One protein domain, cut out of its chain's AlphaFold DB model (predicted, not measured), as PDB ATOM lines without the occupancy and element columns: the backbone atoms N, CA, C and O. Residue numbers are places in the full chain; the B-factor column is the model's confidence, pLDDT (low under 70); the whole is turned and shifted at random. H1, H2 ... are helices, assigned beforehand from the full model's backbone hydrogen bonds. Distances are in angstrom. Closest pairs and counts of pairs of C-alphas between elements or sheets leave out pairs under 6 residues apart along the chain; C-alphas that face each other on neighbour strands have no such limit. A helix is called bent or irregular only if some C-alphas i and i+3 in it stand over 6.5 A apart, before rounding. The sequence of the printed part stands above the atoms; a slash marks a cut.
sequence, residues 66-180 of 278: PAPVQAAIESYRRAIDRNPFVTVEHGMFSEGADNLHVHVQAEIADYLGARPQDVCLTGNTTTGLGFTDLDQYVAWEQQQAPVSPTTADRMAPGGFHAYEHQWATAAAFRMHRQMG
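What this domain is: This is residues 66 to 180 of the 278 residues of the protein "Aminotransferase class V-fold PLP-dependent enzyme" of Luteimonas sp. MC1825 (UniProt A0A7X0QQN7). Three longer helices, with H6 between H1 and H3, make a helical part, and the shorter H2 joins the last residues of H1 to the first residues of H3 across one end. To one side of it extends a looser part of long loops with the two short helices H5 and H4, H4 being the farther out. The printed part has 115 residues with six named helices, H1 to H6 in order along the chain, and no named strand; the class is all helix. The whole is compact, with a radius of gyration of the C-alphas of 15.1 A and spans of 47 by 35 by 28 A.

Where its parts are: H1 is residues 67 to 82, 22.5 A from first to last C-alpha, and begins with C-alpha 67 at (-2.278, -16.367, -41.773). H2 is residues 84 to 93, 13.5 A long. H3, residues 100 to 112, is 18.4 A long and begins with C-alpha 100 at (-22.507, -15.426, -43.879). H4 is residues 134 to 141 and H5 is residues 152 to 155. H6, residues 163 to 179, is the longest helix at 25.3 A and ends with C-alpha 179 at (-5.062, -8.423, -30.034). H6 is neither bent nor irregular, but only just: C-alphas 167 and 170 are 6.2 A apart.

How they stand to each other: H1 touches H6 at a shallow tilt of 26 degrees, opposite ways; their closest C-alphas, of Tyr 76 and Glu 164, are 4.8 A apart. H1 and H2 only just touch, with 3 pairs of C-alphas within 8 A, and only at the corner by their link; H1 does so with residues 79 to 80 alone, and the closest C-alphas, of Ile 80 and Thr 87, are 5.8 A apart. H2 and H3 touch only at the corner, H3 with residues 100 to 101 alone; the closest C-alphas, of Gly 91 and Leu 100, are 4.8 A apart. H2 and H6 are near each other. H3 touches H6 at a shallow tilt of 29 degrees, the same way, with the closest C-alphas, of Val 104 and Ala 170, 5.1 A apart. H1 and H3 are apart. H4 and H5 are close but not clearly touching, with the closest C-alphas, of Gln 136 and Arg 154, 7.2 A apart. In H1, H2, H3 and H4 each O i to N i+4 pair is within hydrogen-bond range, in H6 10 of 13 are, and H5 is too short for such a pair.

The domain as a whole: The two C-alphas farthest apart, those of Gln 143 and Met 179, are 48.4 A apart. The printed part has no cut. The link from H3 to H4, residues 113 to 133, is long; the link from H1 to H2 is tight. Residues 81 to 86, of which 84 to 86 belong to H2, stand free. The mean pLDDT of the printed part is 83.9, and it is under 70 at residue 97 and residues 128 to 134, 136 to 137 and 153 to 158.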
ATOM      1  N   PRO A  66      -2.757 -11.704 -43.154       95.81
ATOM      2  CA  PRO A  66      -2.201 -12.527 -42.087       95.81
ATOM      3  C   PRO A  66      -2.721 -13.970 -42.195       95.81
ATOM      4  O   PRO A  66      -3.788 -14.209 -42.763       95.81
ATOM      5  N   ALA A  67      -1.992 -14.937 -41.639       95.06
ATOM      6  CA  ALA A  67      -2.278 -16.367 -41.773       95.06
ATOM      7  C   ALA A  67      -3.734 -16.771 -41.441       95.06
ATOM      8  O   ALA A  67      -4.311 -17.521 -42.231       95.06
ATOM      9  N   PRO A  68      -4.396 -16.241 -40.385       92.50
ATOM     10  CA  PRO A  68      -5.807 -16.550 -40.127       92.50
ATOM     11  C   PRO A  68      -6.752 -16.096 -41.251       92.50
ATOM     12  O   PRO A  68      -7.715 -16.785 -41.575       92.50
ATOM     13  N   VAL A  69      -6.459 -14.955 -41.883       94.06
ATOM     14  CA  VAL A  69      -7.242 -14.437 -43.016       94.06
ATOM     15  C   VAL A  69      -6.966 -15.259 -44.273       94.06
ATOM     16  O   VAL A  69      -7.905 -15.598 -44.984       94.06
ATOM     17  N   GLN A  70      -5.710 -15.644 -44.526       94.62
ATOM     18  CA  GLN A  70      -5.371 -16.540 -45.641       94.62
ATOM     19  C   GLN A  70      -6.107 -17.881 -45.532       94.62
ATOM     20  O   GLN A  70      -6.683 -18.344 -46.513       94.62
ATOM     21  N   ALA A  71      -6.128 -18.477 -44.335       92.06
ATOM     22  CA  ALA A  71      -6.830 -19.730 -44.080       92.06
ATOM     23  C   ALA A  71      -8.343 -19.603 -44.318       92.06
ATOM     24  O   ALA A  71      -8.928 -20.468 -44.967       92.06
ATOM     25  N   ALA A  72      -8.958 -18.507 -43.858       92.06
ATOM     26  CA  ALA A  72     -10.376 -18.239 -44.086       92.06
ATOM     27  C   ALA A  72     -10.700 -18.053 -45.580       92.06
ATOM     28  O   ALA A  72     -11.632 -18.685 -46.076       92.06
ATOM     29  N   ILE A  73      -9.907 -17.253 -46.308       94.44
ATOM     30  CA  ILE A  73     -10.057 -17.069 -47.765       94.44
ATOM     31  C   ILE A  73     -10.013 -18.425 -48.465       94.44
ATOM     32  O   ILE A  73     -10.886 -18.750 -49.262       94.44
ATOM     33  N   GLU A  74      -9.006 -19.234 -48.154       94.69
ATOM     34  CA  GLU A  74      -8.813 -20.515 -48.819       94.69
ATOM     35  C   GLU A  74      -9.932 -21.517 -48.474       94.69
ATOM     36  O   GLU A  74     -10.378 -22.270 -49.339       94.69
ATOM     37  N   SER A  75     -10.455 -21.495 -47.246       91.44
ATOM     38  CA  SER A  75     -11.609 -22.319 -46.874       91.44
ATOM     39  C   SER A  75     -12.874 -21.931 -47.644       91.44
ATOM     40  O   SER A  75     -13.568 -22.812 -48.156       91.44
ATOM     41  N   TYR A  76     -13.179 -20.635 -47.757       92.62
ATOM     42  CA  TYR A  76     -14.330 -20.178 -48.539       92.62
ATOM     43  C   TYR A  76     -14.149 -20.463 -50.030       92.62
ATOM     44  O   TYR A  76     -15.088 -20.928 -50.672       92.62
ATOM     45  N   ARG A  77     -12.939 -20.270 -50.570       95.00
ATOM     46  CA  ARG A  77     -12.618 -20.607 -51.961       95.00
ATOM     47  C   ARG A  77     -12.900 -22.076 -52.256       95.00
ATOM     48  O   ARG A  77     -13.631 -22.370 -53.193       95.00
ATOM     49  N   ARG A  78     -12.414 -22.997 -51.415       93.62
ATOM     50  CA  ARG A  78     -12.695 -24.435 -51.573       93.62
ATOM     51  C   ARG A  78     -14.187 -24.759 -51.522       93.62
ATOM     52  O   ARG A  78     -14.629 -25.647 -52.247       93.62
ATOM     53  N   ALA A  79     -14.961 -24.089 -50.667       90.69
ATOM     54  CA  ALA A  79     -16.410 -24.285 -50.607       90.69
ATOM     55  C   ALA A  79     -17.094 -23.834 -51.911       90.69
ATOM     56  O   ALA A  79     -17.862 -24.600 -52.498       90.69
ATOM     57  N   ILE A  80     -16.737 -22.643 -52.404       92.62
ATOM     58  CA  ILE A  80     -17.242 -22.086 -53.665       92.62
ATOM     59  C   ILE A  80     -16.866 -22.992 -54.844       92.62
ATOM     60  O   ILE A  80     -17.743 -23.350 -55.624       92.62
ATOM     61  N   ASP A  81     -15.612 -23.438 -54.940       94.19
ATOM     62  CA  ASP A  81     -15.144 -24.321 -56.017       94.19
ATOM     63  C   ASP A  81     -15.875 -25.674 -56.027       94.19
ATOM     64  O   ASP A  81     -16.168 -26.224 -57.090       94.19
ATOM     65  N   ARG A  82     -16.193 -26.227 -54.847       93.19
ATOM     66  CA  ARG A  82     -16.918 -27.504 -54.722       93.19
ATOM     67  C   ARG A  82     -18.371 -27.387 -55.177       93.19
ATOM     68  O   ARG A  82     -18.877 -28.312 -55.812       93.19
ATOM     69  N   ASN A  83     -19.060 -26.308 -54.804       91.25
ATOM     70  CA  ASN A  83     -20.446 -26.071 -55.198       91.25
ATOM     71  C   ASN A  83     -20.812 -24.581 -55.048       91.25
ATOM     72  O   ASN A  83     -21.252 -24.166 -53.969       91.25
ATOM     73  N   PRO A  84     -20.670 -23.769 -56.109       90.50
ATOM     74  CA  PRO A  84     -20.827 -22.324 -55.998       90.50
ATOM     75  C   PRO A  84     -22.281 -21.926 -55.745       90.50
ATOM     76  O   PRO A  84     -22.529 -21.030 -54.945       90.50
ATOM     77  N   PHE A  85     -23.241 -22.626 -56.364       87.31
ATOM     78  CA  PHE A  85     -24.663 -22.338 -56.182       87.31
ATOM     79  C   PHE A  85     -25.077 -22.544 -54.727       87.31
ATOM     80  O   PHE A  85     -25.540 -21.610 -54.094       87.31
ATOM     81  N   VAL A  86     -24.834 -23.733 -54.162       84.75
ATOM     82  CA  VAL A  86     -25.229 -24.030 -52.774       84.75
ATOM     83  C   VAL A  86     -24.494 -23.136 -51.774       84.75
ATOM     84  O   VAL A  86     -25.092 -22.680 -50.805       84.75
ATOM     85  N   THR A  87     -23.207 -22.864 -52.008       86.31
ATOM     86  CA  THR A  87     -22.392 -22.046 -51.098       86.31
ATOM     87  C   THR A  87     -22.862 -20.594 -51.065       86.31
ATOM     88  O   THR A  87     -23.045 -20.039 -49.983       86.31
ATOM     89  N   VAL A  88     -23.077 -19.975 -52.230       86.12
ATOM     90  CA  VAL A  88     -23.532 -18.579 -52.311       86.12
ATOM     91  C   VAL A  88     -24.994 -18.459 -51.895       86.12
ATOM     92  O   VAL A  88     -25.314 -17.568 -51.115       86.12
ATOM     93  N   GLU A  89     -25.857 -19.383 -52.329       84.50
ATOM     94  CA  GLU A  89     -27.282 -19.374 -51.987       84.50
ATOM     95  C   GLU A  89     -27.488 -19.447 -50.469       84.50
ATOM     96  O   GLU A  89     -28.125 -18.577 -49.876       84.50
ATOM     97  N   HIS A  90     -26.885 -20.440 -49.806       81.75
ATOM     98  CA  HIS A  90     -26.990 -20.558 -48.353       81.75
ATOM     99  C   HIS A  90     -26.277 -19.407 -47.637       81.75
ATOM    100  O   HIS A  90     -26.828 -18.834 -46.702       81.75
ATOM    101  N   GLY A  91     -25.084 -19.019 -48.102       80.69
ATOM    102  CA  GLY A  91     -24.304 -17.949 -47.485       80.69
ATOM    103  C   GLY A  91     -24.963 -16.567 -47.547       80.69
ATOM    104  O   GLY A  91     -24.660 -15.728 -46.700       80.69
ATOM    105  N   MET A  92     -25.851 -16.315 -48.514       80.44
ATOM    106  CA  MET A  92     -26.506 -15.013 -48.696       80.44
ATOM    107  C   MET A  92     -27.988 -14.983 -48.333       80.44
ATOM    108  O   MET A  92     -28.460 -13.942 -47.882       80.44
ATOM    109  N   PHE A  93     -28.723 -16.073 -48.551       79.56
ATOM    110  CA  PHE A  93     -30.190 -16.062 -48.500       79.56
ATOM    111  C   PHE A  93     -30.778 -16.953 -47.402       79.56
ATOM    112  O   PHE A  93     -31.995 -17.013 -47.252       79.56
ATOM    113  N   SER A  94     -29.940 -17.617 -46.599       81.81
ATOM    114  CA  SER A  94     -30.400 -18.241 -45.350       81.81
ATOM    115  C   SER A  94     -30.721 -17.193 -44.280       81.81
ATOM    116  O   SER A  94     -30.296 -16.039 -44.363       81.81
ATOM    117  N   GLU A  95     -31.485 -17.590 -43.263       77.56
ATOM    118  CA  GLU A  95     -31.845 -16.723 -42.140       77.56
ATOM    119  C   GLU A  95     -30.835 -16.837 -40.985       77.56
ATOM    120  O   GLU A  95     -30.220 -17.880 -40.754       77.56
ATOM    121  N   GLY A  96     -30.692 -15.761 -40.208       73.38
ATOM    122  CA  GLY A  96     -29.945 -15.780 -38.951       73.38
ATOM    123  C   GLY A  96     -28.449 -16.072 -39.111       73.38
ATOM    124  O   GLY A  96     -27.768 -15.450 -39.922       73.38
ATOM    125  N   ALA A  97     -27.925 -16.981 -38.283       68.31
ATOM    126  CA  ALA A  97     -26.488 -17.260 -38.174       68.31
ATOM    127  C   ALA A  97     -25.896 -18.010 -39.380       68.31
ATOM    128  O   ALA A  97     -24.680 -17.998 -39.562       68.31
ATOM    129  N   ASP A  98     -26.741 -18.635 -40.205       75.44
ATOM    130  CA  ASP A  98     -26.306 -19.337 -41.417       75.44
ATOM    131  C   ASP A  98     -26.087 -18.379 -42.598       75.44
ATOM    132  O   ASP A  98     -25.446 -18.737 -43.587       75.44
ATOM    133  N   ASN A  99     -26.555 -17.134 -42.467       85.81
ATOM    134  CA  ASN A  99     -26.265 -16.058 -43.398       85.81
ATOM    135  C   ASN A  99     -24.859 -15.493 -43.140       85.81
ATOM    136  O   ASN A  99     -24.633 -14.713 -42.209       85.81
ATOM    137  N   LEU A 100     -23.898 -15.866 -43.986       86.88
ATOM    138  CA  LEU A 100     -22.507 -15.426 -43.879       86.88
ATOM    139  C   LEU A 100     -22.363 -13.908 -44.016       86.88
ATOM    140  O   LEU A 100     -21.479 -13.327 -43.387       86.88
ATOM    141  N   HIS A 101     -23.228 -13.248 -44.792       85.81
ATOM    142  CA  HIS A 101     -23.218 -11.789 -44.898       85.81
ATOM    143  C   HIS A 101     -23.542 -11.133 -43.546       85.81
ATOM    144  O   HIS A 101     -22.765 -10.311 -43.052       85.81
ATOM    145  N   VAL A 102     -24.630 -11.570 -42.905       85.62
ATOM    146  CA  VAL A 102     -25.058 -11.078 -41.584       85.62
ATOM    147  C   VAL A 102     -24.032 -11.418 -40.502       85.62
ATOM    148  O   VAL A 102     -23.732 -10.586 -39.646       85.62
ATOM    149  N   HIS A 103     -23.444 -12.615 -40.551       88.31
ATOM    150  CA  HIS A 103     -22.384 -13.011 -39.624       88.31
ATOM    151  C   HIS A 103     -21.171 -12.069 -39.710       88.31
ATOM    152  O   HIS A 103     -20.666 -11.602 -38.687       88.31
ATOM    153  N   VAL A 104     -20.728 -11.730 -40.924       91.06
ATOM    154  CA  VAL A 104     -19.605 -10.802 -41.127       91.06
ATOM    155  C   VAL A 104     -19.960  -9.401 -40.625       91.06
ATOM    156  O   VAL A 104     -19.151  -8.792 -39.926       91.06
ATOM    157  N   GLN A 105     -21.170  -8.903 -40.910       91.25
ATOM    158  CA  GLN A 105     -21.653  -7.632 -40.357       91.25
ATOM    159  C   GLN A 105     -21.627  -7.635 -38.822       91.25
ATOM    160  O   GLN A 105     -21.208  -6.645 -38.224       91.25
ATOM    161  N   ALA A 106     -22.010  -8.741 -38.176       91.62
ATOM    162  CA  ALA A 106     -22.007  -8.865 -36.721       91.62
ATOM    163  C   ALA A 106     -20.595  -8.811 -36.110       91.62
ATOM    164  O   ALA A 106     -20.383  -8.080 -35.141       91.62
ATOM    165  N   GLU A 107     -19.613  -9.510 -36.690       92.75
ATOM    166  CA  GLU A 107     -18.215  -9.464 -36.225       92.75
ATOM    167  C   GLU A 107     -17.601  -8.060 -36.351       92.75
ATOM    168  O   GLU A 107     -16.869  -7.599 -35.469       92.75
ATOM    169  N   ILE A 108     -17.926  -7.353 -37.435       94.25
ATOM    170  CA  ILE A 108     -17.492  -5.970 -37.650       94.25
ATOM    171  C   ILE A 108     -18.183  -5.033 -36.656       94.25
ATOM    172  O   ILE A 108     -17.523  -4.199 -36.031       94.25
ATOM    173  N   ALA A 109     -19.498  -5.171 -36.489       93.69
ATOM    174  CA  ALA A 109     -20.296  -4.336 -35.602       93.69
ATOM    175  C   ALA A 109     -19.827  -4.439 -34.146       93.69
ATOM    176  O   ALA A 109     -19.649  -3.403 -33.502       93.69
ATOM    177  N   ASP A 110     -19.529  -5.649 -33.660       93.31
ATOM    178  CA  ASP A 110     -18.991  -5.858 -32.310       93.31
ATOM    179  C   ASP A 110     -17.657  -5.118 -32.113       93.31
ATOM    180  O   ASP A 110     -17.459  -4.398 -31.133       93.31
ATOM    181  N   TYR A 111     -16.753  -5.193 -33.092       94.50
ATOM    182  CA  TYR A 111     -15.481  -4.471 -33.024       94.50
ATOM    183  C   TYR A 111     -15.649  -2.944 -33.026       94.50
ATOM    184  O   TYR A 111     -14.904  -2.233 -32.333       94.50
ATOM    185  N   LEU A 112     -16.601  -2.432 -33.809       93.50
ATOM    186  CA  LEU A 112     -16.885  -1.001 -33.927       93.50
ATOM    187  C   LEU A 112     -17.682  -0.449 -32.735       93.50
ATOM    188  O   LEU A 112     -17.595   0.750 -32.471       93.50
ATOM    189  N   GLY A 113     -18.401  -1.298 -31.995       93.00
ATOM    190  CA  GLY A 113     -19.409  -0.869 -31.022       93.00
ATOM    191  C   GLY A 113     -20.680  -0.339 -31.696       93.00
ATOM    192  O   GLY A 113     -21.300   0.594 -31.193       93.00
ATOM    193  N   ALA A 114     -21.024  -0.895 -32.860       92.69
ATOM    194  CA  ALA A 114     -22.187  -0.539 -33.670       92.69
ATOM    195  C   ALA A 114     -23.207  -1.692 -33.697       92.69
ATOM    196  O   ALA A 114     -22.983  -2.747 -33.102       92.69
ATOM    197  N   ARG A 115     -24.336  -1.513 -34.391       90.56
ATOM    198  CA  ARG A 115     -25.271  -2.613 -34.677       90.56
ATOM    199  C   ARG A 115     -24.934  -3.227 -36.042       90.56
ATOM    200  O   ARG A 115     -24.443  -2.502 -36.902       90.56
ATOM    201  N   PRO A 116     -25.236  -4.514 -36.292       87.94
ATOM    202  CA  PRO A 116     -24.990  -5.134 -37.597       87.94
ATOM    203  C   PRO A 116     -25.606  -4.354 -38.769       87.94
ATOM    204  O   PRO A 116     -24.932  -4.139 -39.767       87.94
ATOM    205  N   GLN A 117     -26.821  -3.813 -38.604       84.12
ATOM    206  CA  GLN A 117     -27.484  -2.985 -39.626       84.12
ATOM    207  C   GLN A 117     -26.805  -1.629 -39.918       84.12
ATOM    208  O   GLN A 117     -27.190  -0.930 -40.858       84.12
ATOM    209  N   ASP A 118     -25.829  -1.232 -39.098       86.38
ATOM    210  CA  ASP A 118     -25.020  -0.028 -39.306       86.38
ATOM    211  C   ASP A 118     -23.748  -0.338 -40.131       86.38
ATOM    212  O   ASP A 118     -22.974   0.571 -40.434       86.38
ATOM    213  N   VAL A 119     -23.518  -1.605 -40.504       88.38
ATOM    214  CA  VAL A 119     -22.341  -2.070 -41.253       88.38
ATOM    215  C   VAL A 119     -22.736  -2.486 -42.666       88.38
ATOM    216  O   VAL A 119     -23.566  -3.364 -42.848       88.38
ATOM    217  N   CYS A 120     -22.063  -1.925 -43.669       86.25
ATOM    218  CA  CYS A 120     -22.192  -2.335 -45.066       86.25
ATOM    219  C   CYS A 120     -20.865  -2.890 -45.587       86.25
ATOM    220  O   CYS A 120     -19.805  -2.298 -45.361       86.25
ATOM    221  N   LEU A 121     -20.920  -4.029 -46.282       86.44
ATOM    222  CA  LEU A 121     -19.743  -4.668 -46.866       86.44
ATOM    223  C   LEU A 121     -19.525  -4.164 -48.296       86.44
ATOM    224  O   LEU A 121     -20.249  -4.540 -49.214       86.44
ATOM    225  N   THR A 122     -18.482  -3.364 -48.506       85.19
ATOM    226  CA  THR A 122     -18.097  -2.856 -49.833       85.19
ATOM    227  C   THR A 122     -16.723  -3.376 -50.250       85.19
ATOM    228  O   THR A 122     -15.948  -3.865 -49.429       85.19
ATOM    229  N   GLY A 123     -16.409  -3.303 -51.549       83.75
ATOM    230  CA  GLY A 123     -15.154  -3.849 -52.081       83.75
ATOM    231  C   GLY A 123     -13.900  -3.037 -51.735       83.75
ATOM    232  O   GLY A 123     -12.795  -3.565 -51.806       83.75
ATOM    233  N   ASN A 124     -14.050  -1.751 -51.409       82.38
ATOM    234  CA  ASN A 124     -12.975  -0.846 -50.990       82.38
ATOM    235  C   ASN A 124     -13.569   0.499 -50.528       82.38
ATOM    236  O   ASN A 124     -14.749   0.787 -50.742       82.38
ATOM    237  N   THR A 125     -12.729   1.361 -49.951       80.88
ATOM    238  CA  THR A 125     -13.133   2.694 -49.477       80.88
ATOM    239  C   THR A 125     -13.725   3.576 -50.583       80.88
ATOM    240  O   THR A 125     -14.655   4.326 -50.313       80.88
ATOM    241  N   THR A 126     -13.230   3.487 -51.822       76.56
ATOM    242  CA  THR A 126     -13.747   4.264 -52.963       76.56
ATOM    243  C   THR A 126     -15.160   3.829 -53.345       76.56
ATOM    244  O   THR A 126     -16.007   4.674 -53.608       76.56
ATOM    245  N   THR A 127     -15.440   2.526 -53.341       73.50
ATOM    246  CA  THR A 127     -16.763   1.977 -53.652       73.50
ATOM    247  C   THR A 127     -17.778   2.242 -52.544       73.50
ATOM    248  O   THR A 127     -18.946   2.423 -52.856       73.50
ATOM    249  N   GLY A 128     -17.355   2.363 -51.280       64.44
ATOM    250  CA  GLY A 128     -18.221   2.849 -50.193       64.44
ATOM    251  C   GLY A 128     -18.739   4.283 -50.378       64.44
ATOM    252  O   GLY A 128     -19.559   4.740 -49.590       64.44
ATOM    253  N   LEU A 129     -18.278   4.988 -51.415       58.97
ATOM    254  CA  LEU A 129     -18.806   6.278 -51.856       58.97
ATOM    255  C   LEU A 129     -19.817   6.138 -53.025       58.97
ATOM    256  O   LEU A 129     -20.171   7.151 -53.626       58.97
ATOM    257  N   GLY A 130     -20.268   4.917 -53.368       56.25
ATOM    258  CA  GLY A 130     -21.226   4.598 -54.445       56.25
ATOM    259  C   GLY A 130     -22.341   3.618 -54.018       56.25
ATOM    260  O   GLY A 130     -22.226   2.970 -52.985       56.25
ATOM    261  N   PHE A 131     -23.436   3.536 -54.790       57.22
ATOM    262  CA  PHE A 131     -24.770   3.115 -54.301       57.22
ATOM    263  C   PHE A 131     -25.434   1.996 -55.119       57.22
ATOM    264  O   PHE A 131     -25.440   2.110 -56.341       57.22
ATOM    265  N   THR A 132     -26.094   1.038 -54.451       53.69
ATOM    266  CA  THR A 132     -27.243   0.214 -54.896       53.69
ATOM    267  C   THR A 132     -27.840  -0.585 -53.712       53.69
ATOM    268  O   THR A 132     -27.196  -1.463 -53.147       53.69
ATOM    269  N   ASP A 133     -29.108  -0.364 -53.384       69.12
ATOM    270  CA  ASP A 133     -29.880  -1.234 -52.482       69.12
ATOM    271  C   ASP A 133     -31.112  -1.785 -53.190       69.12
ATOM    272  O   ASP A 133     -31.601  -1.179 -54.142       69.12
ATOM    273  N   LEU A 134     -31.598  -2.950 -52.756       64.69
ATOM    274  CA  LEU A 134     -32.723  -3.617 -53.403       64.69
ATOM    275  C   LEU A 134     -34.060  -2.942 -53.063       64.69
ATOM    276  O   LEU A 134     -34.900  -2.838 -53.946       64.69
ATOM    277  N   ASP A 135     -34.250  -2.422 -51.842       72.62
ATOM    278  CA  ASP A 135     -35.424  -1.587 -51.513       72.62
ATOM    279  C   ASP A 135     -35.387  -0.290 -52.333       72.62
ATOM    280  O   ASP A 135     -36.390   0.100 -52.915       72.62
ATOM    281  N   GLN A 136     -34.214   0.325 -52.507       69.25
ATOM    282  CA  GLN A 136     -34.033   1.437 -53.442       69.25
ATOM    283  C   GLN A 136     -34.312   1.058 -54.899       69.25
ATOM    284  O   GLN A 136     -34.937   1.846 -55.608       69.25
ATOM    285  N   TYR A 137     -33.873  -0.117 -55.353       63.88
ATOM    286  CA  TYR A 137     -34.141  -0.613 -56.701       63.88
ATOM    287  C   TYR A 137     -35.639  -0.828 -56.917       63.88
ATOM    288  O   TYR A 137     -36.179  -0.331 -57.896       63.88
ATOM    289  N   VAL A 138     -36.319  -1.493 -55.982       75.62
ATOM    290  CA  VAL A 138     -37.760  -1.767 -56.042       75.62
ATOM    291  C   VAL A 138     -38.566  -0.476 -55.913       75.62
ATOM    292  O   VAL A 138     -39.509  -0.263 -56.668       75.62
ATOM    293  N   ALA A 139     -38.186   0.431 -55.015       78.06
ATOM    294  CA  ALA A 139     -38.804   1.745 -54.880       78.06
ATOM    295  C   ALA A 139     -38.644   2.579 -56.162       78.06
ATOM    296  O   ALA A 139     -39.600   3.209 -56.615       78.06
ATOM    297  N   TRP A 140     -37.465   2.546 -56.791       77.56
ATOM    298  CA  TRP A 140     -37.234   3.158 -58.100       77.56
ATOM    299  C   TRP A 140     -38.084   2.502 -59.197       77.56
ATOM    300  O   TRP A 140     -38.781   3.208 -59.928       77.56
ATOM    301  N   GLU A 141     -38.064   1.171 -59.282       76.56
ATOM    302  CA  GLU A 141     -38.794   0.369 -60.269       76.56
ATOM    303  C   GLU A 141     -40.308   0.610 -60.177       76.56
ATOM    304  O   GLU A 141     -40.980   0.792 -61.191       76.56
ATOM    305  N   GLN A 142     -40.845   0.664 -58.959       87.25
ATOM    306  CA  GLN A 142     -42.275   0.813 -58.683       87.25
ATOM    307  C   GLN A 142     -42.720   2.271 -58.505       87.25
ATOM    308  O   GLN A 142     -43.900   2.518 -58.255       87.25
ATOM    309  N   GLN A 143     -41.803   3.234 -58.632       81.88
ATOM    310  CA  GLN A 143     -42.037   4.664 -58.399       81.88
ATOM    311  C   GLN A 143     -42.648   4.978 -57.022       81.88
ATOM    312  O   GLN A 143     -43.581   5.773 -56.895       81.88
ATOM    313  N   GLN A 144     -42.114   4.354 -55.978       86.12
ATOM    314  CA  GLN A 144     -42.541   4.525 -54.592       86.12
ATOM    315  C   GLN A 144     -41.402   5.074 -53.730       86.12
ATOM    316  O   GLN A 144     -40.243   5.120 -54.139       86.12
ATOM    317  N   ALA A 145     -41.735   5.531 -52.523       80.88
ATOM    318  CA  ALA A 145     -40.718   5.832 -51.525       80.88
ATOM    319  C   ALA A 145     -40.170   4.514 -50.939       80.88
ATOM    320  O   ALA A 145     -40.969   3.607 -50.695       80.88
ATOM    321  N   PRO A 146     -38.856   4.413 -50.661       76.94
ATOM    322  CA  PRO A 146     -38.299   3.278 -49.933       76.94
ATOM    323  C   PRO A 146     -39.002   3.095 -48.584       76.94
ATOM    324  O   PRO A 146     -39.226   4.072 -47.862       76.94
ATOM    325  N   VAL A 147     -39.345   1.855 -48.237       79.88
ATOM    326  CA  VAL A 147     -40.136   1.553 -47.028       79.88
ATOM    327  C   VAL A 147     -39.250   1.553 -45.780       79.88
ATOM    328  O   VAL A 147     -39.710   1.851 -44.675       79.88
ATOM    329  N   SER A 148     -37.963   1.240 -45.948       70.19
ATOM    330  CA  SER A 148     -37.000   1.193 -44.850       70.19
ATOM    331  C   SER A 148     -36.416   2.583 -44.514       70.19
ATOM    332  O   SER A 148     -36.437   3.503 -45.340       70.19
ATOM    333  N   PRO A 149     -35.891   2.811 -43.295       74.50
ATOM    334  CA  PRO A 149     -35.028   3.963 -43.027       74.50
ATOM    335  C   PRO A 149     -33.725   3.860 -43.832       74.50
ATOM    336  O   PRO A 149     -33.375   2.797 -44.334       74.50
ATOM    337  N   THR A 150     -32.969   4.954 -43.945       71.94
ATOM    338  CA  THR A 150     -31.640   4.883 -44.567       71.94
ATOM    339  C   THR A 150     -30.701   4.028 -43.718       71.94
ATOM    340  O   THR A 150     -30.303   4.448 -42.634       71.94
ATOM    341  N   THR A 151     -30.365   2.837 -44.212       71.69
ATOM    342  CA  THR A 151     -29.431   1.881 -43.599       71.69
ATOM    343  C   THR A 151     -28.106   1.841 -44.359       71.69
ATOM    344  O   THR A 151     -27.986   2.401 -45.451       71.69
ATOM    345  N   ALA A 152     -27.097   1.184 -43.780       72.00
ATOM    346  CA  ALA A 152     -25.793   1.036 -44.417       72.00
ATOM    347  C   ALA A 152     -25.880   0.265 -45.751       72.00
ATOM    348  O   ALA A 152     -25.175   0.614 -46.698       72.00
ATOM    349  N   ASP A 153     -26.778  -0.719 -45.860       66.75
ATOM    350  CA  ASP A 153     -26.972  -1.534 -47.071       66.75
ATOM    351  C   ASP A 153     -27.352  -0.703 -48.308       66.75
ATOM    352  O   ASP A 153     -26.978  -1.055 -49.423       66.75
ATOM    353  N   ARG A 154     -27.951   0.486 -48.115       67.94
ATOM    354  CA  ARG A 154     -28.193   1.487 -49.180       67.94
ATOM    355  C   ARG A 154     -26.954   1.989 -49.902       67.94
ATOM    356  O   ARG A 154     -27.060   2.616 -50.952       67.94
ATOM    357  N   MET A 155     -25.788   1.717 -49.338       65.44
ATOM    358  CA  MET A 155     -24.494   2.180 -49.819       65.44
ATOM    359  C   MET A 155     -23.635   1.022 -50.362       65.44
ATOM    360  O   MET A 155     -22.428   1.183 -50.526       65.44
ATOM    361  N   ALA A 156     -24.220  -0.161 -50.606       66.44
ATOM    362  CA  ALA A 156     -23.521  -1.294 -51.218       66.44
ATOM    363  C   ALA A 156     -23.558  -1.190 -52.753       66.44
ATOM    364  O   ALA A 156     -24.586  -0.823 -53.285       66.44
ATOM    365  N   PRO A 157     -22.513  -1.548 -53.514       58.94
ATOM    366  CA  PRO A 157     -22.534  -1.525 -54.988       58.94
ATOM    367  C   PRO A 157     -23.314  -2.686 -55.642       58.94
ATOM    368  O   PRO A 157     -23.386  -2.741 -56.871       58.94
ATOM    369  N   GLY A 158     -23.874  -3.605 -54.839       66.75
ATOM    370  CA  GLY A 158     -24.691  -4.724 -55.309       66.75
ATOM    371  C   GLY A 158     -23.915  -5.750 -56.144       66.75
ATOM    372  O   GLY A 158     -22.713  -5.625 -56.379       66.75
ATOM    373  N   GLY A 159     -24.620  -6.782 -56.612       75.44
ATOM    374  CA  GLY A 159     -24.052  -7.836 -57.458       75.44
ATOM    375  C   GLY A 159     -23.224  -8.888 -56.711       75.44
ATOM    376  O   GLY A 159     -23.153  -8.915 -55.485       75.44
ATOM    377  N   PHE A 160     -22.628  -9.802 -57.479       81.50
ATOM    378  CA  PHE A 160     -21.756 -10.847 -56.948       81.50
ATOM    379  C   PHE A 160     -20.320 -10.342 -56.765       81.50
ATOM    380  O   PHE A 160     -19.811  -9.547 -57.560       81.50
ATOM    381  N   HIS A 161     -19.657 -10.820 -55.714       87.50
ATOM    382  CA  HIS A 161     -18.321 -10.385 -55.308       87.50
ATOM    383  C   HIS A 161     -17.353 -11.570 -55.207       87.50
ATOM    384  O   HIS A 161     -17.753 -12.728 -55.304       87.50
ATOM    385  N   ALA A 162     -16.071 -11.282 -54.961       92.75
ATOM    386  CA  ALA A 162     -15.118 -12.287 -54.489       92.75
ATOM    387  C   ALA A 162     -15.465 -12.660 -53.035       92.75
ATOM    388  O   ALA A 162     -14.885 -12.129 -52.080       92.75
ATOM    389  N   TYR A 163     -16.488 -13.500 -52.874       91.12
ATOM    390  CA  TYR A 163     -17.094 -13.847 -51.590       91.12
ATOM    391  C   TYR A 163     -16.094 -14.418 -50.598       91.12
ATOM    392  O   TYR A 163     -16.152 -14.098 -49.414       91.12
ATOM    393  N   GLU A 164     -15.116 -15.185 -51.072       93.88
ATOM    394  CA  GLU A 164     -14.062 -15.730 -50.234       93.88
ATOM    395  C   GLU A 164     -13.215 -14.644 -49.561       93.88
ATOM    396  O   GLU A 164     -12.781 -14.824 -48.426       93.88
ATOM    397  N   HIS A 165     -13.035 -13.487 -50.203       94.88
ATOM    398  CA  HIS A 165     -12.370 -12.333 -49.598       94.88
ATOM    399  C   HIS A 165     -13.324 -11.554 -48.692       94.88
ATOM    400  O   HIS A 165     -12.959 -11.198 -47.571       94.88
ATOM    401  N   GLN A 166     -14.552 -11.307 -49.156       92.69
ATOM    402  CA  GLN A 166     -15.534 -10.524 -48.406       92.69
ATOM    403  C   GLN A 166     -15.896 -11.207 -47.079       92.69
ATOM    404  O   GLN A 166     -15.816 -10.567 -46.030       92.69
ATOM    405  N   TRP A 167     -16.203 -12.506 -47.092       92.81
ATOM    406  CA  TRP A 167     -16.552 -13.268 -45.891       92.81
ATOM    407  C   TRP A 167     -15.353 -13.520 -44.969       92.81
ATOM    408  O   TRP A 167     -15.496 -13.515 -43.744       92.81
ATOM    409  N   ALA A 168     -14.141 -13.659 -45.516       93.88
ATOM    410  CA  ALA A 168     -12.927 -13.775 -44.706       93.88
ATOM    411  C   ALA A 168     -12.590 -12.500 -43.914       93.88
ATOM    412  O   ALA A 168     -11.802 -12.568 -42.968       93.88
ATOM    413  N   THR A 169     -13.216 -11.359 -44.223       93.75
ATOM    414  CA  THR A 169     -13.082 -10.117 -43.442       93.75
ATOM    415  C   THR A 169     -13.365 -10.349 -41.956       93.75
ATOM    416  O   THR A 169     -12.641  -9.825 -41.110       93.75
ATOM    417  N   ALA A 170     -14.329 -11.211 -41.616       92.75
ATOM    418  CA  ALA A 170     -14.626 -11.579 -40.231       92.75
ATOM    419  C   ALA A 170     -13.388 -12.097 -39.469       92.75
ATOM    420  O   ALA A 170     -13.204 -11.782 -38.293       92.75
ATOM    421  N   ALA A 171     -12.490 -12.837 -40.130       92.69
ATOM    422  CA  ALA A 171     -11.261 -13.335 -39.513       92.69
ATOM    423  C   ALA A 171     -10.294 -12.199 -39.131       92.69
ATOM    424  O   ALA A 171      -9.637 -12.276 -38.091       92.69
ATOM    425  N   ALA A 172     -10.239 -11.116 -39.915       94.69
ATOM    426  CA  ALA A 172      -9.422  -9.946 -39.595       94.69
ATOM    427  C   ALA A 172      -9.944  -9.215 -38.345       94.69
ATOM    428  O   ALA A 172      -9.161  -8.838 -37.471       94.69
ATOM    429  N   PHE A 173     -11.267  -9.068 -38.222       95.25
ATOM    430  CA  PHE A 173     -11.897  -8.456 -37.050       95.25
ATOM    431  C   PHE A 173     -11.737  -9.321 -35.795       95.25
ATOM    432  O   PHE A 173     -11.351  -8.796 -34.749       95.25
ATOM    433  N   ARG A 174     -11.897 -10.647 -35.901       92.50
ATOM    434  CA  ARG A 174     -11.597 -11.590 -34.807       92.50
ATOM    435  C   ARG A 174     -10.139 -11.499 -34.348       92.50
ATOM    436  O   ARG A 174      -9.885 -11.385 -33.149       92.50
ATOM    437  N   MET A 175      -9.190 -11.453 -35.286       93.56
ATOM    438  CA  MET A 175      -7.766 -11.261 -34.980       93.56
ATOM    439  C   MET A 175      -7.523  -9.940 -34.229       93.56
ATOM    440  O   MET A 175      -6.836  -9.911 -33.207       93.56
ATOM    441  N   HIS A 176      -8.124  -8.838 -34.682       95.56
ATOM    442  CA  HIS A 176      -8.012  -7.537 -34.020       95.56
ATOM    443  C   HIS A 176      -8.656  -7.498 -32.627       95.56
ATOM    444  O   HIS A 176      -8.108  -6.866 -31.719       95.56
ATOM    445  N   ARG A 177      -9.792  -8.179 -32.432       93.06
ATOM    446  CA  ARG A 177     -10.433  -8.335 -31.117       93.06
ATOM    447  C   ARG A 177      -9.520  -9.073 -30.145       93.06
ATOM    448  O   ARG A 177      -9.311  -8.579 -29.041       93.06
ATOM    449  N   GLN A 178      -8.919 -10.181 -30.577       93.06
ATOM    450  CA  GLN A 178      -7.967 -10.945 -29.768       93.06
ATOM    451  C   GLN A 178      -6.732 -10.112 -29.388       93.06
ATOM    452  O   GLN A 178      -6.285 -10.163 -28.246       93.06
ATOM    453  N   MET A 179      -6.194  -9.314 -30.320       95.31
ATOM    454  CA  MET A 179      -5.062  -8.423 -30.034       95.31
ATOM    455  C   MET A 179      -5.419  -7.273 -29.082       95.31
ATOM    456  O   MET A 179      -4.539  -6.775 -28.378       95.31
ATOM    457  N   GLY A 180      -6.679  -6.833 -29.090       95.56
ATOM    458  CA  GLY A 180      -7.184  -5.694 -28.331       95.56
ATOM    459  C   GLY A 180      -6.906  -4.344 -29.007       95.56
ATOM    460  O   GLY A 180      -5.760  -3.956 -29.241       95.56
TER     461      GLY A 180